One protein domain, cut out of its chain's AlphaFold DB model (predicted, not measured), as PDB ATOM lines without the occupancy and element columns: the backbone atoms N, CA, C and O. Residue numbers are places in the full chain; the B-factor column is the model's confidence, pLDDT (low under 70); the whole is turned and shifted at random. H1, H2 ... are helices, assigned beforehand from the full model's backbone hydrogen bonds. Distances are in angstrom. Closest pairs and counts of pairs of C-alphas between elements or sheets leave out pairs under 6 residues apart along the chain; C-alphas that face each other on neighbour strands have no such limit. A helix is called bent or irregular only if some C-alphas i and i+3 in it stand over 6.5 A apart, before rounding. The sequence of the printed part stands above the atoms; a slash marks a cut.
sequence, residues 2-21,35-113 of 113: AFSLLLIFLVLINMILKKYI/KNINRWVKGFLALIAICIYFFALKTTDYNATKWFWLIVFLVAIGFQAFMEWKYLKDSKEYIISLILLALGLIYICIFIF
ATOM      1  N   ALA A   2     126.002 167.329 171.586       81.38
ATOM      2  CA  ALA A   2     125.443 166.991 170.264       81.38
ATOM      3  C   ALA A   2     123.921 166.717 170.286       81.38
ATOM      4  O   ALA A   2     123.180 167.257 169.473       81.38
ATOM      5  N   PHE A   3     123.424 165.973 171.282       78.62
ATOM      6  CA  PHE A   3     121.986 165.695 171.422       78.62
ATOM      7  C   PHE A   3     121.129 166.942 171.698       78.62
ATOM      8  O   PHE A   3     120.039 167.075 171.151       78.62
ATOM      9  N   SER A   4     121.616 167.883 172.514       84.00
ATOM     10  CA  SER A   4     120.900 169.139 172.773       84.00
ATOM     11  C   SER A   4     120.838 170.024 171.526       84.00
ATOM     12  O   SER A   4     119.815 170.653 171.278       84.00
ATOM     13  N   LEU A   5     121.899 170.032 170.710       87.62
ATOM     14  CA  LEU A   5     121.917 170.743 169.428       87.62
ATOM     15  C   LEU A   5     120.954 170.116 168.416       87.62
ATOM     16  O   LEU A   5     120.232 170.853 167.748       87.62
ATOM     17  N   LEU A   6     120.873 168.782 168.359       87.00
ATOM     18  CA  LEU A   6     119.882 168.074 167.542       87.00
ATOM     19  C   LEU A   6     118.451 168.492 167.900       87.00
ATOM     20  O   LEU A   6     117.654 168.758 167.005       87.00
ATOM     21  N   LEU A   7     118.121 168.590 169.192       86.31
ATOM     22  CA  LEU A   7     116.781 169.005 169.618       86.31
ATOM     23  C   LEU A   7     116.459 170.432 169.166       86.31
ATOM     24  O   LEU A   7     115.385 170.669 168.620       86.31
ATOM     25  N   ILE A   8     117.398 171.364 169.341       89.12
ATOM     26  CA  ILE A   8     117.233 172.755 168.894       89.12
ATOM     27  C   ILE A   8     117.048 172.806 167.372       89.12
ATOM     28  O   ILE A   8     116.131 173.462 166.880       89.12
ATOM     29  N   PHE A   9     117.877 172.069 166.633       89.62
ATOM     30  CA  PHE A   9     117.813 171.978 165.177       89.62
ATOM     31  C   PHE A   9     116.456 171.451 164.691       89.62
ATOM     32  O   PHE A   9     115.821 172.076 163.842       89.62
ATOM     33  N   LEU A  10     115.963 170.354 165.272       88.75
ATOM     34  CA  LEU A  10     114.662 169.788 164.912       88.75
ATOM     35  C   LEU A  10     113.504 170.731 165.246       88.75
ATOM     36  O   LEU A  10     112.573 170.844 164.452       88.75
ATOM     37  N   VAL A  11     113.553 171.437 166.380       89.75
ATOM     38  CA  VAL A  11     112.515 172.411 166.756       89.75
ATOM     39  C   VAL A  11     112.460 173.572 165.763       89.75
ATOM     40  O   VAL A  11     111.370 173.936 165.320       89.75
ATOM     41  N   LEU A  12     113.615 174.115 165.367       91.38
ATOM     42  CA  LEU A  12     113.691 175.192 164.376       91.38
ATOM     43  C   LEU A  12     113.113 174.751 163.031       91.38
ATOM     44  O   LEU A  12     112.275 175.445 162.455       91.38
ATOM     45  N   ILE A  13     113.509 173.573 162.553       89.88
ATOM     46  CA  ILE A  13     113.016 173.034 161.285       89.88
ATOM     47  C   ILE A  13     111.522 172.756 161.353       89.88
ATOM     48  O   ILE A  13     110.803 173.109 160.425       89.88
ATOM     49  N   ASN A  14     111.027 172.200 162.457       88.38
ATOM     50  CA  ASN A  14     109.601 171.971 162.649       88.38
ATOM     51  C   ASN A  14     108.801 173.282 162.597       88.38
ATOM     52  O   ASN A  14     107.770 173.339 161.935       88.38
ATOM     53  N   MET A  15     109.283 174.352 163.238       86.56
ATOM     54  CA  MET A  15     108.637 175.670 163.175       86.56
ATOM     55  C   MET A  15     108.579 176.220 161.748       86.56
ATOM     56  O   MET A  15     107.533 176.708 161.318       86.56
ATOM     57  N   ILE A  16     109.684 176.116 161.006       89.19
ATOM     58  CA  ILE A  16     109.747 176.550 159.607       89.19
ATOM     59  C   ILE A  16     108.783 175.705 158.769       89.19
ATOM     60  O   ILE A  16     107.896 176.248 158.117       89.19
ATOM     61  N   LEU A  17     108.886 174.378 158.831       86.94
ATOM     62  CA  LEU A  17     108.044 173.470 158.055       86.94
ATOM     63  C   LEU A  17     106.560 173.666 158.361       86.94
ATOM     64  O   LEU A  17     105.772 173.730 157.425       86.94
ATOM     65  N   LYS A  18     106.169 173.841 159.629       85.44
ATOM     66  CA  LYS A  18     104.772 174.125 159.989       85.44
ATOM     67  C   LYS A  18     104.272 175.411 159.349       85.44
ATOM     68  O   LYS A  18     103.187 175.413 158.786       85.44
ATOM     69  N   LYS A  19     105.083 176.471 159.362       83.88
ATOM     70  CA  LYS A  19     104.728 177.754 158.744       83.88
ATOM     71  C   LYS A  19     104.562 177.669 157.219       83.88
ATOM     72  O   LYS A  19     103.779 178.433 156.667       83.88
ATOM     73  N   TYR A  20     105.299 176.783 156.545       82.12
ATOM     74  CA  TYR A  20     105.297 176.675 155.079       82.12
ATOM     75  C   TYR A  20     104.382 175.572 154.517       82.12
ATOM     76  O   TYR A  20     103.848 175.737 153.425       82.12
ATOM     77  N   ILE A  21     104.228 174.442 155.214       79.12
ATOM     78  CA  ILE A  21     103.578 173.226 154.689       79.12
ATOM     79  C   ILE A  21     102.142 173.064 155.193       79.12
ATOM     80  O   ILE A  21     101.325 172.483 154.477       79.12
ATOM     81  N   LYS A  35      93.290 159.769 169.302       80.19
ATOM     82  CA  LYS A  35      93.820 160.311 170.569       80.19
ATOM     83  C   LYS A  35      94.193 159.235 171.587       80.19
ATOM     84  O   LYS A  35      95.301 159.261 172.126       80.19
ATOM     85  N   ASN A  36      93.278 158.302 171.860       81.75
ATOM     86  CA  ASN A  36      93.502 157.270 172.875       81.75
ATOM     87  C   ASN A  36      94.607 156.300 172.451       81.75
ATOM     88  O   ASN A  36      95.469 155.975 173.262       81.75
ATOM     89  N   ILE A  37      94.622 155.910 171.175       82.88
ATOM     90  CA  ILE A  37      95.644 155.023 170.607       82.88
ATOM     91  C   ILE A  37      97.016 155.701 170.665       82.88
ATOM     92  O   ILE A  37      97.973 155.107 171.153       82.88
ATOM     93  N   ASN A  38      97.103 156.969 170.257       83.94
ATOM     94  CA  ASN A  38      98.335 157.753 170.328       83.94
ATOM     95  C   ASN A  38      98.885 157.814 171.758       83.94
ATOM     96  O   ASN A  38     100.072 157.600 171.981       83.94
ATOM     97  N   ARG A  39      98.016 158.085 172.739       85.06
ATOM     98  CA  ARG A  39      98.411 158.205 174.146       85.06
ATOM     99  C   ARG A  39      98.865 156.867 174.729       85.06
ATOM    100  O   ARG A  39      99.895 156.834 175.394       85.06
ATOM    101  N   TRP A  40      98.140 155.785 174.452       88.69
ATOM    102  CA  TRP A  40      98.503 154.442 174.909       88.69
ATOM    103  C   TRP A  40      99.830 153.977 174.319       88.69
ATOM    104  O   TRP A  40     100.706 153.546 175.065       88.69
ATOM    105  N   VAL A  41     100.017 154.121 173.005       87.94
ATOM    106  CA  VAL A  41     101.258 153.688 172.355       87.94
ATOM    107  C   VAL A  41     102.437 154.551 172.792       87.94
ATOM    108  O   VAL A  41     103.478 153.997 173.123       87.94
ATOM    109  N   LYS A  42     102.287 155.880 172.887       87.88
ATOM    110  CA  LYS A  42     103.355 156.747 173.422       87.88
ATOM    111  C   LYS A  42     103.705 156.397 174.868       87.88
ATOM    112  O   LYS A  42     104.883 156.374 175.207       87.88
ATOM    113  N   GLY A  43     102.708 156.093 175.702       88.81
ATOM    114  CA  GLY A  43     102.925 155.648 177.080       88.81
ATOM    115  C   GLY A  43     103.681 154.321 177.149       88.81
ATOM    116  O   GLY A  43     104.662 154.206 177.879       88.81
ATOM    117  N   PHE A  44     103.278 153.345 176.336       90.00
ATOM    118  CA  PHE A  44     103.942 152.046 176.255       90.00
ATOM    119  C   PHE A  44     105.376 152.166 175.722       90.00
ATOM    120  O   PHE A  44     106.300 151.582 176.286       90.00
ATOM    121  N   LEU A  45     105.583 152.992 174.693       90.06
ATOM    122  CA  LEU A  45     106.900 153.278 174.131       90.06
ATOM    123  C   LEU A  45     107.825 153.924 175.167       90.06
ATOM    124  O   LEU A  45     108.976 153.518 175.298       90.06
ATOM    125  N   ALA A  46     107.321 154.902 175.923       88.88
ATOM    126  CA  ALA A  46     108.080 155.564 176.977       88.88
ATOM    127  C   ALA A  46     108.463 154.586 178.094       88.88
ATOM    128  O   ALA A  46     109.606 154.589 178.543       88.88
ATOM    129  N   LEU A  47     107.537 153.713 178.503       91.50
ATOM    130  CA  LEU A  47     107.798 152.703 179.526       91.50
ATOM    131  C   LEU A  47     108.892 151.726 179.079       91.50
ATOM    132  O   LEU A  47     109.855 151.509 179.813       91.50
ATOM    133  N   ILE A  48     108.804 151.212 177.849       90.31
ATOM    134  CA  ILE A  48     109.839 150.349 177.264       90.31
ATOM    135  C   ILE A  48     111.182 151.080 177.183       90.31
ATOM    136  O   ILE A  48     112.203 150.527 177.588       90.31
ATOM    137  N   ALA A  49     111.192 152.322 176.693       88.94
ATOM    138  CA  ALA A  49     112.412 153.111 176.572       88.94
ATOM    139  C   ALA A  49     113.088 153.313 177.936       88.94
ATOM    140  O   ALA A  49     114.300 153.150 178.035       88.94
ATOM    141  N   ILE A  50     112.324 153.585 178.999       89.38
ATOM    142  CA  ILE A  50     112.855 153.716 180.363       89.38
ATOM    143  C   ILE A  50     113.453 152.390 180.845       89.38
ATOM    144  O   ILE A  50     114.577 152.378 181.348       89.38
ATOM    145  N   CYS A  51     112.752 151.268 180.664       88.38
ATOM    146  CA  CYS A  51     113.259 149.951 181.057       88.38
ATOM    147  C   CYS A  51     114.584 149.612 180.358       88.38
ATOM    148  O   CYS A  51     115.538 149.184 181.009       88.38
ATOM    149  N   ILE A  52     114.663 149.843 179.044       86.38
ATOM    150  CA  ILE A  52     115.880 149.601 178.260       86.38
ATOM    151  C   ILE A  52     116.986 150.581 178.665       86.38
ATOM    152  O   ILE A  52     118.139 150.173 178.779       86.38
ATOM    153  N   TYR A  53     116.661 151.844 178.942       84.38
ATOM    154  CA  TYR A  53     117.635 152.838 179.390       84.38
ATOM    155  C   TYR A  53     118.306 152.432 180.707       84.38
ATOM    156  O   TYR A  53     119.531 152.467 180.810       84.38
ATOM    157  N   PHE A  54     117.536 151.958 181.692       84.31
ATOM    158  CA  PHE A  54     118.093 151.436 182.947       84.31
ATOM    159  C   PHE A  54     119.021 150.236 182.732       84.31
ATOM    160  O   PHE A  54     119.997 150.073 183.465       84.31
ATOM    161  N   PHE A  55     118.735 149.404 181.731       80.94
ATOM    162  CA  PHE A  55     119.606 148.295 181.362       80.94
ATOM    163  C   PHE A  55     120.885 148.782 180.662       80.94
ATOM    164  O   PHE A  55     121.981 148.364 181.027       80.94
ATOM    165  N   ALA A  56     120.763 149.720 179.720       76.75
ATOM    166  CA  ALA A  56     121.879 150.301 178.977       76.75
ATOM    167  C   ALA A  56     122.835 151.118 179.866       76.75
ATOM    168  O   ALA A  56     124.037 151.131 179.626       76.75
ATOM    169  N   LEU A  57     122.348 151.744 180.941       74.38
ATOM    170  CA  LEU A  57     123.215 152.436 181.904       74.38
ATOM    171  C   LEU A  57     124.192 151.494 182.618       74.38
ATOM    172  O   LEU A  57     125.266 151.927 183.027       74.38
ATOM    173  N   LYS A  58     123.848 150.209 182.760       74.25
ATOM    174  CA  LYS A  58     124.729 149.229 183.412       74.25
ATOM    175  C   LYS A  58     125.895 148.796 182.533       74.25
ATOM    176  O   LYS A  58     126.904 148.346 183.066       74.25
ATOM    177  N   THR A  59     125.775 148.895 181.210       69.44
ATOM    178  CA  THR A  59     126.803 148.374 180.302       69.44
ATOM    179  C   THR A  59     127.998 149.315 180.151       69.44
ATOM    180  O   THR A  59     129.030 148.873 179.661       69.44
ATOM    181  N   THR A  60     127.913 150.577 180.605       69.81
ATOM    182  CA  THR A  60     128.959 151.630 180.497       69.81
ATOM    183  C   THR A  60     129.511 151.838 179.073       69.81
ATOM    184  O   THR A  60     130.465 152.585 178.866       69.81
ATOM    185  N   ASP A  61     128.903 151.197 178.075       79.19
ATOM    186  CA  ASP A  61     129.330 151.232 176.687       79.19
ATOM    187  C   ASP A  61     128.696 152.445 176.003       79.19
ATOM    188  O   ASP A  61     127.475 152.555 175.816       79.19
ATOM    189  N   TYR A  62     129.563 153.377 175.620       78.56
ATOM    190  CA  TYR A  62     129.177 154.577 174.899       78.56
ATOM    191  C   TYR A  62     128.487 154.238 173.570       78.56
ATOM    192  O   TYR A  62     127.527 154.909 173.187       78.56
ATOM    193  N   ASN A  63     128.908 153.165 172.896       83.62
ATOM    194  CA  ASN A  63     128.321 152.735 171.635       83.62
ATOM    195  C   ASN A  63     126.889 152.218 171.836       83.62
ATOM    196  O   ASN A  63     125.976 152.645 171.128       83.62
ATOM    197  N   ALA A  64     126.656 151.389 172.857       82.31
ATOM    198  CA  ALA A  64     125.316 150.905 173.200       82.31
ATOM    199  C   ALA A  64     124.339 152.063 173.477       82.31
ATOM    200  O   ALA A  64     123.188 152.037 173.038       82.31
ATOM    201  N   THR A  65     124.820 153.121 174.134       82.31
ATOM    202  CA  THR A  65     124.020 154.319 174.419       82.31
ATOM    203  C   THR A  65     123.659 155.085 173.139       82.31
ATOM    204  O   THR A  65     122.511 155.504 172.989       82.31
ATOM    205  N   LYS A  66     124.587 155.237 172.178       85.50
ATOM    206  CA  LYS A  66     124.298 155.875 170.874       85.50
ATOM    207  C   LYS A  66     123.205 155.132 170.105       85.50
ATOM    208  O   LYS A  66     122.243 155.751 169.649       85.50
ATOM    209  N   TRP A  67     123.340 153.811 169.986       86.25
ATOM    210  CA  TRP A  67     122.374 152.962 169.283       86.25
ATOM    211  C   TRP A  67     120.998 152.995 169.941       86.25
ATOM    212  O   TRP A  67     119.989 153.094 169.244       86.25
ATOM    213  N   PHE A  68     120.952 152.989 171.275       87.38
ATOM    214  CA  PHE A  68     119.709 153.154 172.020       87.38
ATOM    215  C   PHE A  68     118.985 154.453 171.637       87.38
ATOM    216  O   PHE A  68     117.814 154.413 171.256       87.38
ATOM    217  N   TRP A  69     119.681 155.593 171.664       85.56
ATOM    218  CA  TRP A  69     119.082 156.883 171.303       85.56
ATOM    219  C   TRP A  69     118.634 156.948 169.841       85.56
ATOM    220  O   TRP A  69     117.572 157.505 169.568       85.56
ATOM    221  N   LEU A  70     119.389 156.348 168.914       89.31
ATOM    222  CA  LEU A  70     118.999 156.261 167.504       89.31
ATOM    223  C   LEU A  70     117.692 155.477 167.341       89.31
ATOM    224  O   LEU A  70     116.774 155.950 166.671       89.31
ATOM    225  N   ILE A  71     117.582 154.305 167.974       89.38
ATOM    226  CA  ILE A  71     116.384 153.459 167.891       89.38
ATOM    227  C   ILE A  71     115.181 154.175 168.507       89.38
ATOM    228  O   ILE A  71     114.118 154.230 167.889       89.38
ATOM    229  N   VAL A  72     115.341 154.768 169.695       89.62
ATOM    230  CA  VAL A  72     114.267 155.527 170.354       89.62
ATOM    231  C   VAL A  72     113.797 156.677 169.468       89.62
ATOM    232  O   VAL A  72     112.592 156.859 169.301       89.62
ATOM    233  N   PHE A  73     114.723 157.421 168.861       89.50
ATOM    234  CA  PHE A  73     114.399 158.515 167.950       89.50
ATOM    235  C   PHE A  73     113.623 158.034 166.717       89.50
ATOM    236  O   PHE A  73     112.562 158.578 166.400       89.50
ATOM    237  N   LEU A  74     114.125 156.986 166.055       91.88
ATOM    238  CA  LEU A  74     113.520 156.409 164.857       91.88
ATOM    239  C   LEU A  74     112.094 155.930 165.134       91.88
ATOM    240  O   LEU A  74     111.176 156.249 164.381       91.88
ATOM    241  N   VAL A  75     111.893 155.194 166.229       91.25
ATOM    242  CA  VAL A  75     110.573 154.660 166.577       91.25
ATOM    243  C   VAL A  75     109.631 155.777 167.022       91.25
ATOM    244  O   VAL A  75     108.470 155.772 166.624       91.25
ATOM    245  N   ALA A  76     110.104 156.758 167.795       89.56
ATOM    246  CA  ALA A  76     109.264 157.854 168.272       89.56
ATOM    247  C   ALA A  76     108.753 158.739 167.126       89.56
ATOM    248  O   ALA A  76     107.542 158.946 167.009       89.56
ATOM    249  N   ILE A  77     109.648 159.236 166.263       90.38
ATOM    250  CA  ILE A  77     109.238 160.088 165.139       90.38
ATOM    251  C   ILE A  77     108.560 159.257 164.045       90.38
ATOM    252  O   ILE A  77     107.573 159.708 163.469       90.38
ATOM    253  N   GLY A  78     108.999 158.018 163.808       90.62
ATOM    254  CA  GLY A  78     108.356 157.118 162.850       90.62
ATOM    255  C   GLY A  78     106.916 156.791 163.241       90.62
ATOM    256  O   GLY A  78     106.012 156.878 162.410       90.62
ATOM    257  N   PHE A  79     106.671 156.501 164.522       89.94
ATOM    258  CA  PHE A  79     105.319 156.312 165.042       89.94
ATOM    259  C   PHE A  79     104.477 157.583 164.905       89.94
ATOM    260  O   PHE A  79     103.315 157.511 164.505       89.94
ATOM    261  N   GLN A  80     105.053 158.750 165.203       88.88
ATOM    262  CA  GLN A  80     104.350 160.018 165.044       88.88
ATOM    263  C   GLN A  80     103.960 160.277 163.583       88.88
ATOM    264  O   GLN A  80     102.787 160.535 163.319       88.88
ATOM    265  N   ALA A  81     104.884 160.102 162.637       89.19
ATOM    266  CA  ALA A  81     104.607 160.218 161.207       89.19
ATOM    267  C   ALA A  81     103.512 159.240 160.750       89.19
ATOM    268  O   ALA A  81     102.613 159.617 160.000       89.19
ATOM    269  N   PHE A  82     103.537 157.997 161.239       88.81
ATOM    270  CA  PHE A  82     102.511 157.000 160.932       88.81
ATOM    271  C   PHE A  82     101.128 157.399 161.463       88.81
ATOM    272  O   PHE A  82     100.125 157.272 160.758       88.81
ATOM    273  N   MET A  83     101.059 157.906 162.695       87.00
ATOM    274  CA  MET A  83      99.804 158.366 163.291       87.00
ATOM    275  C   MET A  83      99.255 159.602 162.579       87.00
ATOM    276  O   MET A  83      98.062 159.651 162.287       87.00
ATOM    277  N   GLU A  84     100.106 160.574 162.258       85.69
ATOM    278  CA  GLU A  84      99.711 161.757 161.486       85.69
ATOM    279  C   GLU A  84      99.230 161.360 160.088       85.69
ATOM    280  O   GLU A  84      98.222 161.873 159.614       85.69
ATOM    281  N   TRP A  85      99.871 160.383 159.443       85.44
ATOM    282  CA  TRP A  85      99.440 159.899 158.131       85.44
ATOM    283  C   TRP A  85      98.080 159.193 158.189       85.44
ATOM    284  O   TRP A  85      97.261 159.337 157.281       85.44
ATOM    285  N   LYS A  86      97.824 158.442 159.265       84.62
ATOM    286  CA  LYS A  86      96.586 157.679 159.448       84.62
ATOM    287  C   LYS A  86      95.398 158.542 159.879       84.62
ATOM    288  O   LYS A  86      94.286 158.279 159.432       84.62
ATOM    289  N   TYR A  87      95.612 159.524 160.756       81.56
ATOM    290  CA  TYR A  87      94.533 160.290 161.398       81.56
ATOM    291  C   TYR A  87      94.434 161.748 160.943       81.56
ATOM    292  O   TYR A  87      93.378 162.346 161.107       81.56
ATOM    293  N   LEU A  88      95.497 162.315 160.372       79.56
ATOM    294  CA  LEU A  88      95.594 163.728 159.991       79.56
ATOM    295  C   LEU A  88      96.056 163.888 158.536       79.56
ATOM    296  O   LEU A  88      96.830 164.790 158.203       79.56
ATOM    297  N   LYS A  89      95.593 162.994 157.657       73.44
ATOM    298  CA  LYS A  89      96.046 162.914 156.263       73.44
ATOM    299  C   LYS A  89      95.835 164.223 155.492       73.44
ATOM    300  O   LYS A  89      96.701 164.599 154.706       73.44
ATOM    301  N   ASP A  90      94.746 164.939 155.775       74.00
ATOM    302  CA  ASP A  90      94.400 166.211 155.124       74.00
ATOM    303  C   ASP A  90      95.291 167.386 155.560       74.00
ATOM    304  O   ASP A  90      95.583 168.273 154.760       74.00
ATOM    305  N   SER A  91      95.798 167.364 156.798       75.38
ATOM    306  CA  SER A  91      96.652 168.429 157.353       75.38
ATOM    307  C   SER A  91      98.081 168.437 156.794       75.38
ATOM    308  O   SER A  91      98.815 169.404 156.984       75.38
ATOM    309  N   LYS A  92      98.501 167.343 156.138       80.69
ATOM    310  CA  LYS A  92      99.881 167.094 155.681       80.69
ATOM    311  C   LYS A  92     100.946 167.134 156.789       80.69
ATOM    312  O   LYS A  92     102.134 167.092 156.467       80.69
ATOM    313  N   GLU A  93     100.570 167.128 158.073       82.12
ATOM    314  CA  GLU A  93     101.537 167.131 159.188       82.12
ATOM    315  C   GLU A  93     102.488 165.923 159.137       82.12
ATOM    316  O   GLU A  93     103.678 166.067 159.409       82.12
ATOM    317  N   TYR A  94     102.022 164.782 158.615       85.06
ATOM    318  CA  TYR A  94     102.851 163.585 158.436       85.06
ATOM    319  C   TYR A  94     104.090 163.816 157.556       85.06
ATOM    320  O   TYR A  94     105.113 163.159 157.746       85.06
ATOM    321  N   ILE A  95     104.018 164.748 156.596       85.44
ATOM    322  CA  ILE A  95     105.151 165.110 155.734       85.44
ATOM    323  C   ILE A  95     106.226 165.807 156.569       85.44
ATOM    324  O   ILE A  95     107.411 165.524 156.402       85.44
ATOM    325  N   ILE A  96     105.824 166.666 157.507       88.06
ATOM    326  CA  ILE A  96     106.744 167.350 158.421       88.06
ATOM    327  C   ILE A  96     107.458 166.325 159.295       88.06
ATOM    328  O   ILE A  96     108.686 166.340 159.365       88.06
ATOM    329  N   SER A  97     106.722 165.396 159.906       89.38
ATOM    330  CA  SER A  97     107.326 164.354 160.744       89.38
ATOM    331  C   SER A  97     108.261 163.431 159.962       89.38
ATOM    332  O   SER A  97     109.316 163.065 160.474       89.38
ATOM    333  N   LEU A  98     107.947 163.104 158.704       90.06
ATOM    334  CA  LEU A  98     108.856 162.352 157.830       90.06
ATOM    335  C   LEU A  98     110.137 163.131 157.504       90.06
ATOM    336  O   LEU A  98     111.226 162.559 157.554       90.06
ATOM    337  N   ILE A  99     110.032 164.429 157.207       90.69
ATOM    338  CA  ILE A  99     111.202 165.286 156.956       90.69
ATOM    339  C   ILE A  99     112.068 165.386 158.218       90.69
ATOM    340  O   ILE A  99     113.289 165.253 158.140       90.69
ATOM    341  N   LEU A 100     111.450 165.565 159.389       90.50
ATOM    342  CA  LEU A 100     112.151 165.597 160.675       90.50
ATOM    343  C   LEU A 100     112.845 164.268 160.983       90.50
ATOM    344  O   LEU A 100     113.974 164.278 161.471       90.50
ATOM    345  N   LEU A 101     112.210 163.136 160.666       92.12
ATOM    346  CA  LEU A 101     112.820 161.815 160.804       92.12
ATOM    347  C   LEU A 101     114.067 161.698 159.923       92.12
ATOM    348  O   LEU A 101     115.131 161.340 160.423       92.12
ATOM    349  N   ALA A 102     113.959 162.043 158.638       93.06
ATOM    350  CA  ALA A 102     115.076 161.968 157.701       93.06
ATOM    351  C   ALA A 102     116.245 162.873 158.125       93.06
ATOM    352  O   ALA A 102     117.384 162.417 158.217       93.06
ATOM    353  N   LEU A 103     115.969 164.139 158.450       92.19
ATOM    354  CA  LEU A 103     116.995 165.099 158.869       92.19
ATOM    355  C   LEU A 103     117.623 164.734 160.212       92.19
ATOM    356  O   LEU A 103     118.834 164.873 160.381       92.19
ATOM    357  N   GLY A 104     116.823 164.238 161.155       90.00
ATOM    358  CA  GLY A 104     117.321 163.757 162.436       90.00
ATOM    359  C   GLY A 104     118.260 162.567 162.273       90.00
ATOM    360  O   GLY A 104     119.332 162.561 162.872       90.00
ATOM    361  N   LEU A 105     117.923 161.603 161.411       91.44
ATOM    362  CA  LEU A 105     118.806 160.472 161.110       91.44
ATOM    363  C   LEU A 105     120.115 160.924 160.460       91.44
ATOM    364  O   LEU A 105     121.179 160.493 160.895       91.44
ATOM    365  N   ILE A 106     120.052 161.830 159.478       92.00
ATOM    366  CA  ILE A 106     121.248 162.394 158.835       92.00
ATOM    367  C   ILE A 106     122.143 163.071 159.878       92.00
ATOM    368  O   ILE A 106     123.348 162.825 159.912       92.00
ATOM    369  N   TYR A 107     121.563 163.877 160.771       90.50
ATOM    370  CA  TYR A 107     122.319 164.532 161.835       90.50
ATOM    371  C   TYR A 107     122.971 163.515 162.780       90.50
ATOM    372  O   TYR A 107     124.151 163.646 163.099       90.50
ATOM    373  N   ILE A 108     122.229 162.493 163.223       88.06
ATOM    374  CA  ILE A 108     122.755 161.457 164.125       88.06
ATOM    375  C   ILE A 108     123.922 160.714 163.462       88.06
ATOM    376  O   ILE A 108     124.957 160.525 164.100       88.06
ATOM    377  N   CYS A 109     123.797 160.347 162.188       87.94
ATOM    378  CA  CYS A 109     124.855 159.651 161.458       87.94
ATOM    379  C   CYS A 109     126.123 160.496 161.260       87.94
ATOM    380  O   CYS A 109     127.203 159.925 161.204       87.94
ATOM    381  N   ILE A 110     126.006 161.823 161.134       88.69
ATOM    382  CA  ILE A 110     127.154 162.712 160.871       88.69
ATOM    383  C   ILE A 110     127.822 163.203 162.162       88.69
ATOM    384  O   ILE A 110     129.040 163.336 162.208       88.69
ATOM    385  N   PHE A 111     127.038 163.536 163.192       85.25
ATOM    386  CA  PHE A 111     127.535 164.247 164.378       85.25
ATOM    387  C   PHE A 111     127.599 163.395 165.647       85.25
ATOM    388  O   PHE A 111     128.269 163.789 166.605       85.25
ATOM    389  N   ILE A 112     126.858 162.284 165.713       82.62
ATOM    390  CA  ILE A 112     126.802 161.428 166.907       82.62
ATOM    391  C   ILE A 112     127.585 160.135 166.697       82.62
ATOM    392  O   ILE A 112     128.247 159.692 167.641       82.62
ATOM    393  N   PHE A 113     127.509 159.527 165.512       82.88
ATOM    394  CA  PHE A 113     128.334 158.372 165.156       82.88
ATOM    395  C   PHE A 113     129.765 158.793 164.860       82.88
ATOM    396  O   PHE A 113     130.633 158.239 165.577       82.88
TER     397      PHE A 113
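What this domain is: This is residues 2 to 21 and 35 to 113 of the 113 residues of the protein "Uncharacterized protein DUF4181" of Cohnella lupini (UniProt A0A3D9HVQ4). Three long helices, H2, H3 and H4, stand side by side in a row, and a fourth, H1, packs beside H4 at the row's end but turned out of line with it; each helix in the order H2, H3, H4, H1 runs opposite ways to the one before. H2, H3 and H4 make a slab folded to and fro, and H1 packs along H4 at the far side from H2, off the slab's plane, while H1 and H2 stay apart. The 99 printed residues hold four named helices, H1 to H4 along the chain, and no named strand; the class is all helix. The whole is only just compact, close to loose, with a radius of gyration of the C-alphas of 14.7 A and spans of 45 by 32 by 15 A.

Where its parts are: H1, residues 2 to 21, begins at C-alpha 2 (125.443, 166.991, 170.264) and is 27.6 A long. H2, residues 35 to 56, measures 31.0 A. H3, residues 62 to 87, is the longest helix, at 37.6 A. H4, residues 93 to 112, measures 27.0 A and ends at C-alpha 112 (126.802, 161.428, 166.907). H4 is neither bent nor irregular, but only just: C-alphas 109 and 112 are 6.1 A apart.

How they stand to each other: H1 and H4 touch at a shallow tilt of 27 degrees, opposite ways; their closest C-alphas, of Leu 17 and Ile 96, are 6.3 A apart. H3 and H4 form a helical hairpin at a shallow tilt of 11 degrees, closest at the C-alphas of Ala 81 and Tyr 94, 4.7 A. H2 and H3 form another, at 5 degrees, closest at the C-alphas of Ala 56 and Thr 65, 6.4 A. H1 is apart from H2 and H3, and H2 is apart from H4. In H1, H2, H3 and H4 every O i to N i+4 pair is within hydrogen-bond range.

The domain as a whole: The C-alphas farthest apart, of Thr 60 and Asp 90, are 45.3 A apart. Residues 22 to 34 are not printed, and C-alphas 21 and 35 are 22.7 A apart across this cut. The links H2 to H3 and H3 to H4 are tight. The mean pLDDT of the printed part is 85.8; residues 59 to 60 are under 70.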